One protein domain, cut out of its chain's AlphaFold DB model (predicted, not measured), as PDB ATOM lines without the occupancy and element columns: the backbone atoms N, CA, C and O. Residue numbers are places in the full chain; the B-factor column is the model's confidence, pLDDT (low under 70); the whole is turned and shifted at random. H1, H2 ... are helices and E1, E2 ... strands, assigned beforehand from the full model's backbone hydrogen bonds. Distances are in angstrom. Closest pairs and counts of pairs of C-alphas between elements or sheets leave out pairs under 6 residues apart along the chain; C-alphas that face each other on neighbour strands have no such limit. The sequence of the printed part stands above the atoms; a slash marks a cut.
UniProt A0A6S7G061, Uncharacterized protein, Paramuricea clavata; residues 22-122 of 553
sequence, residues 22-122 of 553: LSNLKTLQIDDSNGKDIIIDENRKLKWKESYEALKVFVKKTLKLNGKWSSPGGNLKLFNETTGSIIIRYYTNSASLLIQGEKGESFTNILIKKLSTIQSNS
ATOM      1  N   LEU A  22      41.684  58.427  96.002       79.75
ATOM      2  CA  LEU A  22      42.415  57.200  95.684       79.75
ATOM      3  C   LEU A  22      41.538  55.938  95.706       79.75
ATOM      4  O   LEU A  22      41.794  55.021  94.920       79.75
ATOM      5  N   SER A  23      40.506  55.859  96.554       82.75
ATOM      6  CA  SER A  23      39.590  54.710  96.575       82.75
ATOM      7  C   SER A  23      38.746  54.664  95.306       82.75
ATOM      8  O   SER A  23      38.605  53.595  94.709       82.75
ATOM      9  N   ASN A  24      38.290  55.829  94.836       79.75
ATOM     10  CA  ASN A  24      37.610  55.961  93.545       79.75
ATOM     11  C   ASN A  24      38.519  55.520  92.397       79.75
ATOM     12  O   ASN A  24      38.068  54.874  91.454       79.75
ATOM     13  N   LEU A  25      39.820  55.806  92.497       77.50
ATOM     14  CA  LEU A  25      40.765  55.411  91.465       77.50
ATOM     15  C   LEU A  25      41.036  53.909  91.441       77.50
ATOM     16  O   LEU A  25      41.214  53.341  90.366       77.50
ATOM     17  N   LYS A  26      41.051  53.238  92.597       84.44
ATOM     18  CA  LYS A  26      41.192  51.774  92.660       84.44
ATOM     19  C   LYS A  26      40.008  51.081  91.992       84.44
ATOM     20  O   LYS A  26      40.227  50.173  91.190       84.44
ATOM     21  N   THR A  27      38.794  51.571  92.224       84.69
ATOM     22  CA  THR A  27      37.558  51.032  91.635       84.69
ATOM     23  C   THR A  27      37.252  51.561  90.232       84.69
ATOM     24  O   THR A  27      36.326  51.069  89.595       84.69
ATOM     25  N   LEU A  28      38.033  52.523  89.725       81.69
ATOM     26  CA  LEU A  28      37.846  53.106  88.395       81.69
ATOM     27  C   LEU A  28      37.869  52.031  87.299       81.69
ATOM     28  O   LEU A  28      38.912  51.417  87.058       81.69
ATOM     29  N   GLN A  29      36.754  51.833  86.611       84.56
ATOM     30  CA  GLN A  29      36.743  51.134  85.334       84.56
ATOM     31  C   GLN A  29      36.964  52.196  84.258       84.56
ATOM     32  O   GLN A  29      36.165  53.117  84.110       84.56
ATOM     33  N   ILE A  30      38.130  52.150  83.614       84.94
ATOM     34  CA  ILE A  30      38.395  52.969  82.433       84.94
ATOM     35  C   ILE A  30      37.952  52.104  81.266       84.94
ATOM     36  O   ILE A  30      38.650  51.155  80.920       84.94
ATOM     37  N   ASP A  31      36.779  52.402  80.723       81.88
ATOM     38  CA  ASP A  31      36.279  51.707  79.542       81.88
ATOM     39  C   ASP A  31      37.226  51.945  78.356       81.88
ATOM     40  O   ASP A  31      37.799  53.033  78.211       81.88
ATOM     41  N   ASP A  32      37.359  50.943  77.486       75.00
ATOM     42  CA  ASP A  32      38.282  50.955  76.342       75.00
ATOM     43  C   ASP A  32      38.058  52.138  75.384       75.00
ATOM     44  O   ASP A  32      38.961  52.509  74.635       75.00
ATOM     45  N   SER A  33      36.871  52.750  75.392       79.75
ATOM     46  CA  SER A  33      36.567  53.957  74.619       79.75
ATOM     47  C   SER A  33      37.225  55.209  75.204       79.75
ATOM     48  O   SER A  33      37.824  55.978  74.462       79.75
ATOM     49  N   ASN A  34      37.184  55.385  76.526       75.62
ATOM     50  CA  ASN A  34      37.675  56.588  77.208       75.62
ATOM     51  C   ASN A  34      39.191  56.550  77.467       75.62
ATOM     52  O   ASN A  34      39.823  57.588  77.658       75.62
ATOM     53  N   GLY A  35      39.787  55.355  77.517       76.50
ATOM     54  CA  GLY A  35      41.226  55.184  77.747       76.50
ATOM     55  C   GLY A  35      42.105  55.557  76.548       76.50
ATOM     56  O   GLY A  35      43.281  55.867  76.733       76.50
ATOM     57  N   LYS A  36      41.551  55.559  75.328       85.50
ATOM     58  CA  LYS A  36      42.299  55.784  74.074       85.50
ATOM     59  C   LYS A  36      42.805  57.217  73.903       85.50
ATOM     60  O   LYS A  36      43.800  57.440  73.205       85.50
ATOM     61  N   ASP A  37      42.168  58.159  74.587       90.88
ATOM     62  CA  ASP A  37      42.476  59.584  74.476       90.88
ATOM     63  C   ASP A  37      43.680  59.990  75.331       90.88
ATOM     64  O   ASP A  37      44.257  61.062  75.124       90.88
ATOM     65  N   ILE A  38      44.113  59.118  76.253       90.12
ATOM     66  CA  ILE A  38      45.339  59.307  77.027       90.12
ATOM     67  C   ILE A  38      46.455  58.451  76.451       90.12
ATOM     68  O   ILE A  38      46.410  57.222  76.464       90.12
ATOM     69  N   ILE A  39      47.524  59.115  76.025       91.06
ATOM     70  CA  ILE A  39      48.776  58.455  75.665       91.06
ATOM     71  C   ILE A  39      49.752  58.592  76.825       91.06
ATOM     72  O   ILE A  39      49.933  59.679  77.375       91.06
ATOM     73  N   ILE A  40      50.436  57.501  77.142       91.25
ATOM     74  CA  ILE A  40      51.651  57.537  77.949       91.25
ATOM     75  C   ILE A  40      52.813  57.702  76.970       91.25
ATOM     76  O   ILE A  40      53.032  56.836  76.126       91.25
ATOM     77  N   ASP A  41      53.522  58.828  77.028       89.31
ATOM     78  CA  ASP A  41      54.703  59.021  76.186       89.31
ATOM     79  C   ASP A  41      55.905  58.197  76.685       89.31
ATOM     80  O   ASP A  41      55.895  57.633  77.781       89.31
ATOM     81  N   GLU A  42      56.976  58.152  75.889       83.88
ATOM     82  CA  GLU A  42      58.208  57.409  76.207       83.88
ATOM     83  C   GLU A  42      58.839  57.810  77.555       83.88
ATOM     84  O   GLU A  42      59.554  57.026  78.174       83.88
ATOM     85  N   ASN A  43      58.551  59.021  78.046       87.19
ATOM     86  CA  ASN A  43      59.036  59.533  79.327       87.19
ATOM     87  C   ASN A  43      58.032  59.313  80.468       87.19
ATOM     88  O   ASN A  43      58.155  59.949  81.517       87.19
ATOM     89  N   ARG A  44      57.027  58.451  80.264       88.56
ATOM     90  CA  ARG A  44      55.901  58.218  81.179       88.56
ATOM     91  C   ARG A  44      55.086  59.477  81.487       88.56
ATOM     92  O   ARG A  44      54.438  59.551  82.530       88.56
ATOM     93  N   LYS A  45      55.100  60.478  80.604       93.06
ATOM     94  CA  LYS A  45      54.241  61.657  80.738       93.06
ATOM     95  C   LYS A  45      52.894  61.367  80.102       93.06
ATOM     96  O   LYS A  45      52.809  60.790  79.020       93.06
ATOM     97  N   LEU A  46      51.843  61.816  80.771       97.00
ATOM     98  CA  LEU A  46      50.483  61.713  80.267       97.00
ATOM     99  C   LEU A  46      50.265  62.797  79.208       97.00
ATOM    100  O   LEU A  46      50.530  63.978  79.447       97.00
ATOM    101  N   LYS A  47      49.778  62.402  78.037       96.81
ATOM    102  CA  LYS A  47      49.323  63.308  76.985       96.81
ATOM    103  C   LYS A  47      47.855  63.063  76.694       96.81
ATOM    104  O   LYS A  47      47.426  61.918  76.632       96.81
ATOM    105  N   TRP A  48      47.112  64.143  76.505       97.56
ATOM    106  CA  TRP A  48      45.711  64.124  76.112       97.56
ATOM    107  C   TRP A  48      45.612  64.367  74.605       97.56
ATOM    108  O   TRP A  48      46.192  65.330  74.117       97.56
ATOM    109  N   LYS A  49      44.940  63.497  73.852       96.38
ATOM    110  CA  LYS A  49      44.807  63.632  72.389       96.38
ATOM    111  C   LYS A  49      43.658  64.533  71.963       96.38
ATOM    112  O   LYS A  49      43.738  65.163  70.914       96.38
ATOM    113  N   GLU A  50      42.606  64.561  72.765       96.44
ATOM    114  CA  GLU A  50      41.332  65.150  72.384       96.44
ATOM    115  C   GLU A  50      41.220  66.640  72.734       96.44
ATOM    116  O   GLU A  50      42.142  67.285  73.244       96.44
ATOM    117  N   SER A  51      40.051  67.214  72.458       96.69
ATOM    118  CA  SER A  51      39.746  68.596  72.827       96.69
ATOM    119  C   SER A  51      39.812  68.842  74.346       96.69
ATOM    120  O   SER A  51      39.652  67.940  75.173       96.69
ATOM    121  N   TYR A  52      40.002  70.107  74.731       96.38
ATOM    122  CA  TYR A  52      39.967  70.521  76.138       96.38
ATOM    123  C   TYR A  52      38.610  70.242  76.804       96.38
ATOM    124  O   TYR A  52      38.564  69.899  77.983       96.38
ATOM    125  N   GLU A  53      37.502  70.345  76.071       96.88
ATOM    126  CA  GLU A  53      36.179  70.031  76.623       96.88
ATOM    127  C   GLU A  53      36.020  68.526  76.880       96.88
ATOM    128  O   GLU A  53      35.520  68.142  77.939       96.88
ATOM    129  N   ALA A  54      36.552  67.671  75.997       96.44
ATOM    130  CA  ALA A  54      36.617  66.227  76.236       96.44
ATOM    131  C   ALA A  54      37.442  65.898  77.492       96.44
ATOM    132  O   ALA A  54      37.024  65.068  78.299       96.44
ATOM    133  N   LEU A  55      38.543  66.622  77.734       97.44
ATOM    134  CA  LEU A  55      39.323  66.481  78.968       97.44
ATOM    135  C   LEU A  55      38.485  66.798  80.214       97.44
ATOM    136  O   LEU A  55      38.559  66.066  81.202       97.44
ATOM    137  N   LYS A  56      37.665  67.859  80.201       97.25
ATOM    138  CA  LYS A  56      36.793  68.175  81.349       97.25
ATOM    139  C   LYS A  56      35.782  67.064  81.605       97.25
ATOM    140  O   LYS A  56      35.557  66.698  82.760       97.25
ATOM    141  N   VAL A  57      35.181  66.535  80.537       96.38
ATOM    142  CA  VAL A  57      34.226  65.425  80.618       96.38
ATOM    143  C   VAL A  57      34.907  64.183  81.183       96.38
ATOM    144  O   VAL A  57      34.361  63.577  82.098       96.38
ATOM    145  N   PHE A  58      36.113  63.857  80.722       96.31
ATOM    146  CA  PHE A  58      36.909  62.747  81.237       96.31
ATOM    147  C   PHE A  58      37.248  62.909  82.727       96.31
ATOM    148  O   PHE A  58      37.014  62.002  83.522       96.31
ATOM    149  N   VAL A  59      37.731  64.084  83.147       96.62
ATOM    150  CA  VAL A  59      38.057  64.350  84.560       96.62
ATOM    151  C   VAL A  59      36.815  64.220  85.450       96.62
ATOM    152  O   VAL A  59      36.877  63.605  86.515       96.62
ATOM    153  N   LYS A  60      35.665  64.732  85.000       96.19
ATOM    154  CA  LYS A  60      34.419  64.683  85.776       96.19
ATOM    155  C   LYS A  60      33.774  63.294  85.779       96.19
ATOM    156  O   LYS A  60      33.409  62.796  86.837       96.19
ATOM    157  N   LYS A  61      33.585  62.681  84.608       95.31
ATOM    158  CA  LYS A  61      32.838  61.422  84.455       95.31
ATOM    159  C   LYS A  61      33.714  60.202  84.710       95.31
ATOM    160  O   LYS A  61      33.322  59.327  85.475       95.31
ATOM    161  N   THR A  62      34.890  60.156  84.087       94.12
ATOM    162  CA  THR A  62      35.771  58.985  84.141       94.12
ATOM    163  C   THR A  62      36.592  58.983  85.414       94.12
ATOM    164  O   THR A  62      36.540  57.999  86.135       94.12
ATOM    165  N   LEU A  63      37.296  60.077  85.739       94.62
ATOM    166  CA  LEU A  63      38.103  60.147  86.968       94.62
ATOM    167  C   LEU A  63      37.268  60.389  88.236       94.62
ATOM    168  O   LEU A  63      37.787  60.219  89.338       94.62
ATOM    169  N   LYS A  64      35.990  60.772  88.088       95.31
ATOM    170  CA  LYS A  64      35.076  61.125  89.190       95.31
ATOM    171  C   LYS A  64      35.649  62.207  90.115       95.31
ATOM    172  O   LYS A  64      35.399  62.195  91.320       95.31
ATOM    173  N   LEU A  65      36.429  63.133  89.552       96.12
ATOM    174  CA  LEU A  65      36.994  64.261  90.284       96.12
ATOM    175  C   LEU A  65      36.058  65.463  90.174       96.12
ATOM    176  O   LEU A  65      35.704  65.901  89.078       96.12
ATOM    177  N   ASN A  66      35.696  66.024  91.324       96.69
ATOM    178  CA  ASN A  66      34.917  67.253  91.413       96.69
ATOM    179  C   ASN A  66      35.854  68.417  91.726       96.69
ATOM    180  O   ASN A  66      36.701  68.322  92.611       96.69
ATOM    181  N   GLY A  67      35.719  69.515  90.991       97.12
ATOM    182  CA  GLY A  67      36.615  70.653  91.133       97.12
ATOM    183  C   GLY A  67      36.310  71.766  90.145       97.12
ATOM    184  O   GLY A  67      35.365  71.682  89.356       97.12
ATOM    185  N   LYS A  68      37.126  72.818  90.188       98.06
ATOM    186  CA  LYS A  68      36.986  73.996  89.326       98.06
ATOM    187  C   LYS A  68      38.136  74.056  88.327       98.06
ATOM    188  O   LYS A  68      39.303  73.935  88.698       98.06
ATOM    189  N   TRP A  69      37.791  74.279  87.062       98.31
ATOM    190  CA  TRP A  69      38.757  74.607  86.020       98.31
ATOM    191  C   TRP A  69      39.011  76.114  86.000       98.31
ATOM    192  O   TRP A  69      38.071  76.905  85.981       98.31
ATOM    193  N   SER A  70      40.275  76.516  85.948       97.69
ATOM    194  CA  SER A  70      40.717  77.889  85.740       97.69
ATOM    195  C   SER A  70      41.709  77.970  84.578       97.69
ATOM    196  O   SER A  70      42.338  76.992  84.167       97.69
ATOM    197  N   SER A  71      41.810  79.157  83.984       97.31
ATOM    198  CA  SER A  71      42.764  79.471  82.917       97.31
ATOM    199  C   SER A  71      43.601  80.661  83.376       97.31
ATOM    200  O   SER A  71      43.242  81.788  83.050       97.31
ATOM    201  N   PRO A  72      44.681  80.448  84.151       92.69
ATOM    202  CA  PRO A  72      45.485  81.541  84.716       92.69
ATOM    203  C   PRO A  72      46.190  82.412  83.658       92.69
ATOM    204  O   PRO A  72      46.812  83.408  84.005       92.69
ATOM    205  N   GLY A  73      46.100  82.044  82.379       91.88
ATOM    206  CA  GLY A  73      46.662  82.774  81.250       91.88
ATOM    207  C   GLY A  73      47.451  81.852  80.322       91.88
ATOM    208  O   GLY A  73      47.942  80.795  80.727       91.88
ATOM    209  N   GLY A  74      47.556  82.249  79.052       94.44
ATOM    210  CA  GLY A  74      48.293  81.510  78.029       94.44
ATOM    211  C   GLY A  74      47.744  80.103  77.760       94.44
ATOM    212  O   GLY A  74      46.536  79.882  77.694       94.44
ATOM    213  N   ASN A  75      48.663  79.150  77.603       96.19
ATOM    214  CA  ASN A  75      48.386  77.777  77.161       96.19
ATOM    215  C   ASN A  75      48.171  76.787  78.319       96.19
ATOM    216  O   ASN A  75      48.162  75.577  78.106       96.19
ATOM    217  N   LEU A  76      48.041  77.283  79.553       97.62
ATOM    218  CA  LEU A  76      47.845  76.456  80.739       97.62
ATOM    219  C   LEU A  76      46.371  76.454  81.153       97.62
ATOM    220  O   LEU A  76      45.779  77.502  81.417       97.62
ATOM    221  N   LYS A  77      45.798  75.258  81.261       98.00
ATOM    222  CA  LYS A  77      44.513  74.998  81.910       98.00
ATOM    223  C   LYS A  77      44.773  74.281  83.225       98.00
ATOM    224  O   LYS A  77      45.564  73.341  83.272       98.00
ATOM    225  N   LEU A  78      44.145  74.746  84.294       98.12
ATOM    226  CA  LEU A  78      44.351  74.233  85.639       98.12
ATOM    227  C   LEU A  78      43.024  73.707  86.172       98.12
ATOM    228  O   LEU A  78      42.034  74.424  86.159       98.12
ATOM    229  N   PHE A  79      42.999  72.478  86.657       98.38
ATOM    230  CA  PHE A  79      41.897  71.940  87.438       98.38
ATOM    231  C   PHE A  79      42.350  71.810  88.881       98.38
ATOM    232  O   PHE A  79      43.376  71.183  89.142       98.38
ATOM    233  N   ASN A  80      41.570  72.368  89.798       97.69
ATOM    234  CA  ASN A  80      41.760  72.181  91.228       97.69
ATOM    235  C   ASN A  80      40.584  71.368  91.763       97.69
ATOM    236  O   ASN A  80      39.438  71.821  91.681       97.69
ATOM    237  N   GLU A  81      40.871  70.176  92.285       97.50
ATOM    238  CA  GLU A  81      39.889  69.364  93.001       97.50
ATOM    239  C   GLU A  81      39.360  70.139  94.217       97.50
ATOM    240  O   GLU A  81      40.112  70.866  94.866       97.50
ATOM    241  N   THR A  82      38.077  69.986  94.548       96.19
ATOM    242  CA  THR A  82      37.434  70.704  95.664       96.19
ATOM    243  C   THR A  82      38.131  70.462  97.007       96.19
ATOM    244  O   THR A  82      38.194  71.363  97.837       96.19
ATOM    245  N   THR A  83      38.685  69.266  97.219       93.81
ATOM    246  CA  THR A  83      39.446  68.907  98.429       93.81
ATOM    247  C   THR A  83      40.869  69.473  98.432       93.81
ATOM    248  O   THR A  83      41.534  69.440  99.463       93.81
ATOM    249  N   GLY A  84      41.365  69.953  97.288       92.75
ATOM    250  CA  GLY A  84      42.744  70.405  97.100       92.75
ATOM    251  C   GLY A  84      43.788  69.283  97.020       92.75
ATOM    252  O   GLY A  84      44.967  69.573  96.825       92.75
ATOM    253  N   SER A  85      43.394  68.008  97.135       95.38
ATOM    254  CA  SER A  85      44.339  66.882  97.128       95.38
ATOM    255  C   SER A  85      44.947  66.608  95.750       95.38
ATOM    256  O   SER A  85      46.059  66.072  95.670       95.38
ATOM    257  N   ILE A  86      44.231  66.961  94.679       97.62
ATOM    258  CA  ILE A  86      44.648  66.769  93.289       97.62
ATOM    259  C   ILE A  86      44.549  68.083  92.509       97.62
ATOM    260  O   ILE A  86      43.535  68.783  92.516       97.62
ATOM    261  N   ILE A  87      45.611  68.379  91.764       97.94
ATOM    262  CA  ILE A  87      45.699  69.497  90.826       97.94
ATOM    263  C   ILE A  87      46.098  68.940  89.461       97.94
ATOM    264  O   ILE A  87      47.145  68.309  89.344       97.94
ATOM    265  N   ILE A  88      45.313  69.195  88.414       98.31
ATOM    266  CA  ILE A  88      45.657  68.790  87.042       98.31
ATOM    267  C   ILE A  88      46.055  70.028  86.244       98.31
ATOM    268  O   ILE A  88      45.260  70.942  86.038       98.31
ATOM    269  N   ARG A  89      47.296  70.054  85.768       98.31
ATOM    270  CA  ARG A  89      47.823  71.055  84.837       98.31
ATOM    271  C   ARG A  89      47.808  70.480  83.431       98.31
ATOM    272  O   ARG A  89      48.491  69.495  83.161       98.31
ATOM    273  N   TYR A  90      47.067  71.115  82.537       98.25
ATOM    274  CA  TYR A  90      47.004  70.766  81.128       98.25
ATOM    275  C   TYR A  90      47.634  71.868  80.276       98.25
ATOM    276  O   TYR A  90      47.172  73.010  80.272       98.25
ATOM    277  N   TYR A  91      48.700  71.524  79.558       97.69
ATOM    278  CA  TYR A  91      49.404  72.427  78.652       97.69
ATOM    279  C   TYR A  91      48.904  72.199  77.225       97.69
ATOM    280  O   TYR A  91      49.270  71.200  76.607       97.69
ATOM    281  N   THR A  92      48.100  73.117  76.687       96.25
ATOM    282  CA  THR A  92      47.415  72.948  75.390       96.25
ATOM    283  C   THR A  92      48.390  72.763  74.228       96.25
ATOM    284  O   THR A  92      48.166  71.908  73.382       96.25
ATOM    285  N   ASN A  93      49.513  73.489  74.211       95.69
ATOM    286  CA  ASN A  93      50.494  73.414  73.115       95.69
ATOM    287  C   ASN A  93      51.182  72.054  72.991       95.69
ATOM    288  O   ASN A  93      51.524  71.631  71.892       95.69
ATOM    289  N   SER A  94      51.450  71.396  74.118       95.88
ATOM    290  CA  SER A  94      52.128  70.096  74.148       95.88
ATOM    291  C   SER A  94      51.168  68.945  74.436       95.88
ATOM    292  O   SER A  94      51.614  67.807  74.620       95.88
ATOM    293  N   ALA A  95      49.879  69.271  74.563       96.88
ATOM    294  CA  ALA A  95      48.804  68.417  75.037       96.88
ATOM    295  C   ALA A  95      49.185  67.594  76.286       96.88
ATOM    296  O   ALA A  95      48.781  66.447  76.453       96.88
ATOM    297  N   SER A  96      50.039  68.148  77.151       97.00
ATOM    298  CA  SER A  96      50.633  67.412  78.272       97.00
ATOM    299  C   SER A  96      49.816  67.602  79.540       97.00
ATOM    300  O   SER A  96      49.465  68.731  79.888       97.00
ATOM    301  N   LEU A  97      49.567  66.503  80.242       97.56
ATOM    302  CA  LEU A  97      48.903  66.457  81.537       97.56
ATOM    303  C   LEU A  97      49.939  66.233  82.637       97.56
ATOM    304  O   LEU A  97      50.727  65.290  82.595       97.56
ATOM    305  N   LEU A  98      49.913  67.097  83.643       97.19
ATOM    306  CA  LEU A  98      50.707  66.972  84.854       97.19
ATOM    307  C   LEU A  98      49.763  66.984  86.051       97.19
ATOM    308  O   LEU A  98      49.073  67.974  86.287       97.19
ATOM    309  N   ILE A  99      49.747  65.891  86.803       97.50
ATOM    310  CA  ILE A  99      48.917  65.749  87.996       97.50
ATOM    311  C   ILE A  99      49.813  65.973  89.218       97.50
ATOM    312  O   ILE A  99      50.874  65.368  89.348       97.50
ATOM    313  N   GLN A 100      49.410  66.896  90.081       96.62
ATOM    314  CA  GLN A 100      50.114  67.330  91.287       96.62
ATOM    315  C   GLN A 100      49.148  67.335  92.480       96.62
ATOM    316  O   GLN A 100      47.990  66.941  92.348       96.62
ATOM    317  N   GLY A 101      49.625  67.796  93.635       96.12
ATOM    318  CA  GLY A 101      48.892  67.789  94.901       96.12
ATOM    319  C   GLY A 101      49.367  66.663  95.816       96.12
ATOM    320  O   GLY A 101      50.154  65.813  95.400       96.12
ATOM    321  N   GLU A 102      48.888  66.663  97.059       96.81
ATOM    322  CA  GLU A 102      49.257  65.689  98.098       96.81
ATOM    323  C   GLU A 102      49.100  64.237  97.621       96.81
ATOM    324  O   GLU A 102      49.940  63.382  97.895       96.81
ATOM    325  N   LYS A 103      48.048  63.966  96.837       96.25
ATOM    326  CA  LYS A 103      47.752  62.634  96.291       96.25
ATOM    327  C   LYS A 103      48.101  62.500  94.807       96.25
ATOM    328  O   LYS A 103      47.873  61.441  94.223       96.25
ATOM    329  N   GLY A 104      48.665  63.542  94.192       95.44
ATOM    330  CA  GLY A 104      48.869  63.625  92.745       95.44
ATOM    331  C   GLY A 104      49.829  62.574  92.187       95.44
ATOM    332  O   GLY A 104      49.550  61.979  91.146       95.44
ATOM    333  N   GLU A 105      50.928  62.285  92.887       94.50
ATOM    334  CA  GLU A 105      51.906  61.279  92.446       94.50
ATOM    335  C   GLU A 105      51.326  59.859  92.506       94.50
ATOM    336  O   GLU A 105      51.346  59.126  91.514       94.50
ATOM    337  N   SER A 106      50.717  59.495  93.638       95.06
ATOM    338  CA  SER A 106      50.014  58.217  93.807       95.06
ATOM    339  C   SER A 106      48.911  58.035  92.764       95.06
ATOM    340  O   SER A 106      48.797  56.968  92.158       95.06
ATOM    341  N   PHE A 107      48.135  59.091  92.503       95.38
ATOM    342  CA  PHE A 107      47.099  59.106  91.474       95.38
ATOM    343  C   PHE A 107      47.682  58.866  90.075       95.38
ATOM    344  O   PHE A 107      47.189  58.018  89.334       95.38
ATOM    345  N   THR A 108      48.773  59.561  89.736       95.56
ATOM    346  CA  THR A 108      49.477  59.415  88.452       95.56
ATOM    347  C   THR A 108      49.951  57.983  88.240       95.56
ATOM    348  O   THR A 108      49.704  57.401  87.185       95.56
ATOM    349  N   ASN A 109      50.576  57.382  89.252       94.75
ATOM    350  CA  ASN A 109      51.103  56.021  89.166       94.75
ATOM    351  C   ASN A 109      49.995  54.980  88.954       94.75
ATOM    352  O   ASN A 109      50.144  54.073  88.132       94.75
ATOM    353  N   ILE A 110      48.867  55.119  89.655       95.12
ATOM    354  CA  ILE A 110      47.712  54.230  89.478       95.12
ATOM    355  C   ILE A 110      47.101  54.410  88.082       95.12
ATOM    356  O   ILE A 110      46.792  53.416  87.425       95.12
ATOM    357  N   LEU A 111      46.959  55.654  87.613       94.88
ATOM    358  CA  LEU A 111      46.412  55.952  86.290       94.88
ATOM    359  C   LEU A 111      47.296  55.371  85.175       94.88
ATOM    360  O   LEU A 111      46.790  54.663  84.308       94.88
ATOM    361  N   ILE A 112      48.615  55.586  85.241       94.94
ATOM    362  CA  ILE A 112      49.588  55.011  84.298       94.94
ATOM    363  C   ILE A 112      49.504  53.485  84.296       94.94
ATOM    364  O   ILE A 112      49.471  52.873  83.228       94.94
ATOM    365  N   LYS A 113      49.433  52.859  85.479       94.50
ATOM    366  CA  LYS A 113      49.326  51.400  85.596       94.50
ATOM    367  C   LYS A 113      48.075  50.875  84.889       94.50
ATOM    368  O   LYS A 113      48.186  49.931  84.116       94.50
ATOM    369  N   LYS A 114      46.912  51.501  85.108       93.50
ATOM    370  CA  LYS A 114      45.648  51.097  84.468       93.50
ATOM    371  C   LYS A 114      45.677  51.276  82.952       93.50
ATOM    372  O   LYS A 114      45.304  50.360  82.228       93.50
ATOM    373  N   LEU A 115      46.170  52.417  82.475       92.38
ATOM    374  CA  LEU A 115      46.284  52.694  81.040       92.38
ATOM    375  C   LEU A 115      47.246  51.725  80.338       92.38
ATOM    376  O   LEU A 115      46.949  51.260  79.243       92.38
ATOM    377  N   SER A 116      48.352  51.354  80.991       91.94
ATOM    378  CA  SER A 116      49.304  50.371  80.447       91.94
ATOM    379  C   SER A 116      48.671  48.982  80.294       91.94
ATOM    380  O   SER A 116      48.929  48.287  79.312       91.94
ATOM    381  N   THR A 117      47.814  48.576  81.241       92.94
ATOM    382  CA  THR A 117      47.066  47.312  81.152       92.94
ATOM    383  C   THR A 117      46.099  47.310  79.966       92.94
ATOM    384  O   THR A 117      46.057  46.331  79.228       92.94
ATOM    385  N   ILE A 118      45.375  48.410  79.738       89.25
ATOM    386  CA  ILE A 118      44.442  48.541  78.604       89.25
ATOM    387  C   ILE A 118      45.191  48.463  77.271       89.25
ATOM    388  O   ILE A 118      44.784  47.729  76.373       89.25
ATOM    389  N   GLN A 119      46.323  49.164  77.157       88.88
ATOM    390  CA  GLN A 119      47.149  49.136  75.947       88.88
ATOM    391  C   GLN A 119      47.667  47.724  75.647       88.88
ATOM    392  O   GLN A 119      47.533  47.257  74.518       88.88
ATOM    393  N   SER A 120      48.148  47.009  76.667       89.88
ATOM    394  CA  SER A 120      48.661  45.640  76.507       89.88
ATOM    395  C   SER A 120      47.581  44.661  76.020       89.88
ATOM    396  O   SER A 120      47.856  43.805  75.186       89.88
ATOM    397  N   ASN A 121      46.341  44.805  76.498       88.81
ATOM    398  CA  ASN A 121      45.230  43.933  76.098       88.81
ATOM    399  C   ASN A 121      44.751  44.191  74.660       88.81
ATOM    400  O   ASN A 121      44.191  43.302  74.022       88.81
ATOM    401  N   SER A 122      44.951  45.407  74.140       84.25
ATOM    402  CA  SER A 122      44.540  45.746  72.774       84.25
ATOM    403  C   SER A 122      45.433  45.115  71.699       84.25
ATOM    404  O   SER A 122      44.955  44.829  70.604       84.25
TER     405      SER A 122
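AT A GLANCE: This is residues 22 to 122 of the 553 residues of an uncharacterized protein of Paramuricea clavata (UniProt A0A6S7G061). A six-stranded antiparallel sheet, strongly twisted and curled, makes the wall of this domain, with helices H2 and H3 over one face of it: two layers. The long H3 crosses the end of the sheet that holds E1, E2 and E6, H2 packs on the sheet mainly along E3, E4 and E5, and the short H1 packs beside H3, off the sheet. The printed part has 101 residues, with three named helices and six named strands in the order H1 E1 E2 H2 E3 E4 E5 E6 H3; the sheet runs E1 E2 E6 E5 E4 E3, and the class is mixed, helices and strands. The whole is compact, with a radius of gyration of the C-alphas of 12.7 A and spans of 39 by 29 by 23 A.

IN THESE COORDINATES: In the sheet, E3 is residues 67 to 73, 18.6 A from first to last C-alpha, E4 76 to 81, 16.2 A, E5 87 to 91, 13.1 A, and E6 96 to 100, 13.0 A. E1 is residues 38 to 40 and E2 residues 46 to 48. H2 is residues 52 to 62, 14.7 A, and H1 residues 22 to 27, from C-alpha 22 at (42.415, 57.200, 95.684). H3, residues 104 to 122, is 27.2 A long and ends at C-alpha 122, (44.540, 45.746, 72.774).

HOW THE PARTS SIT: E3, E4, E5 and E6 form a meander, each strand the antiparallel neighbour of the one before. N 70 and O 78 are 2.7 A apart between E3 and E4, N 88 and O 79 2.9 A between E4 and E5, and N 98 and O 89 2.8 A between E5 and E6. E2 continues the sheet beside E6, with N 97 and O 46 at 2.8 A, and forms a hairpin with the edge strand E1, with N 39 and O 47 at 2.9 A. H3 is on the sheet at a height of 9.1 A, over E1 and only just over E6, where 3 of its C-alphas fall; it runs across the strands, at 85 degrees to E1 on the local plane. The closest C-alphas of H3 and E6 are those of Thr 108 and Ile 99, 6.4 A. H2 is on the sheet too; its closest C-alphas to E2 are those of Leu 55 and Trp 48, 7.4 A. H2 and H3 are apart. H1 is not on the sheet; it touches residues 106 to 111 of H3 alone, closest at the C-alphas of Leu 22 and Phe 107, 6.6 A, at a shallow tilt of 18 degrees, the same way. In H1, H2 and H3 every O i to N i+4 pair is within hydrogen-bond range.

THE WHOLE: The two C-alphas farthest apart are those of Gly 73 and Asn 121, 39.2 A. The printed part has no cut and no long link; the link from H1 to E1, 10 residues, is short and the others are tight. Mean pLDDT of the printed part is 92.9, no printed residue is under 70, and H1 has a mean of 81.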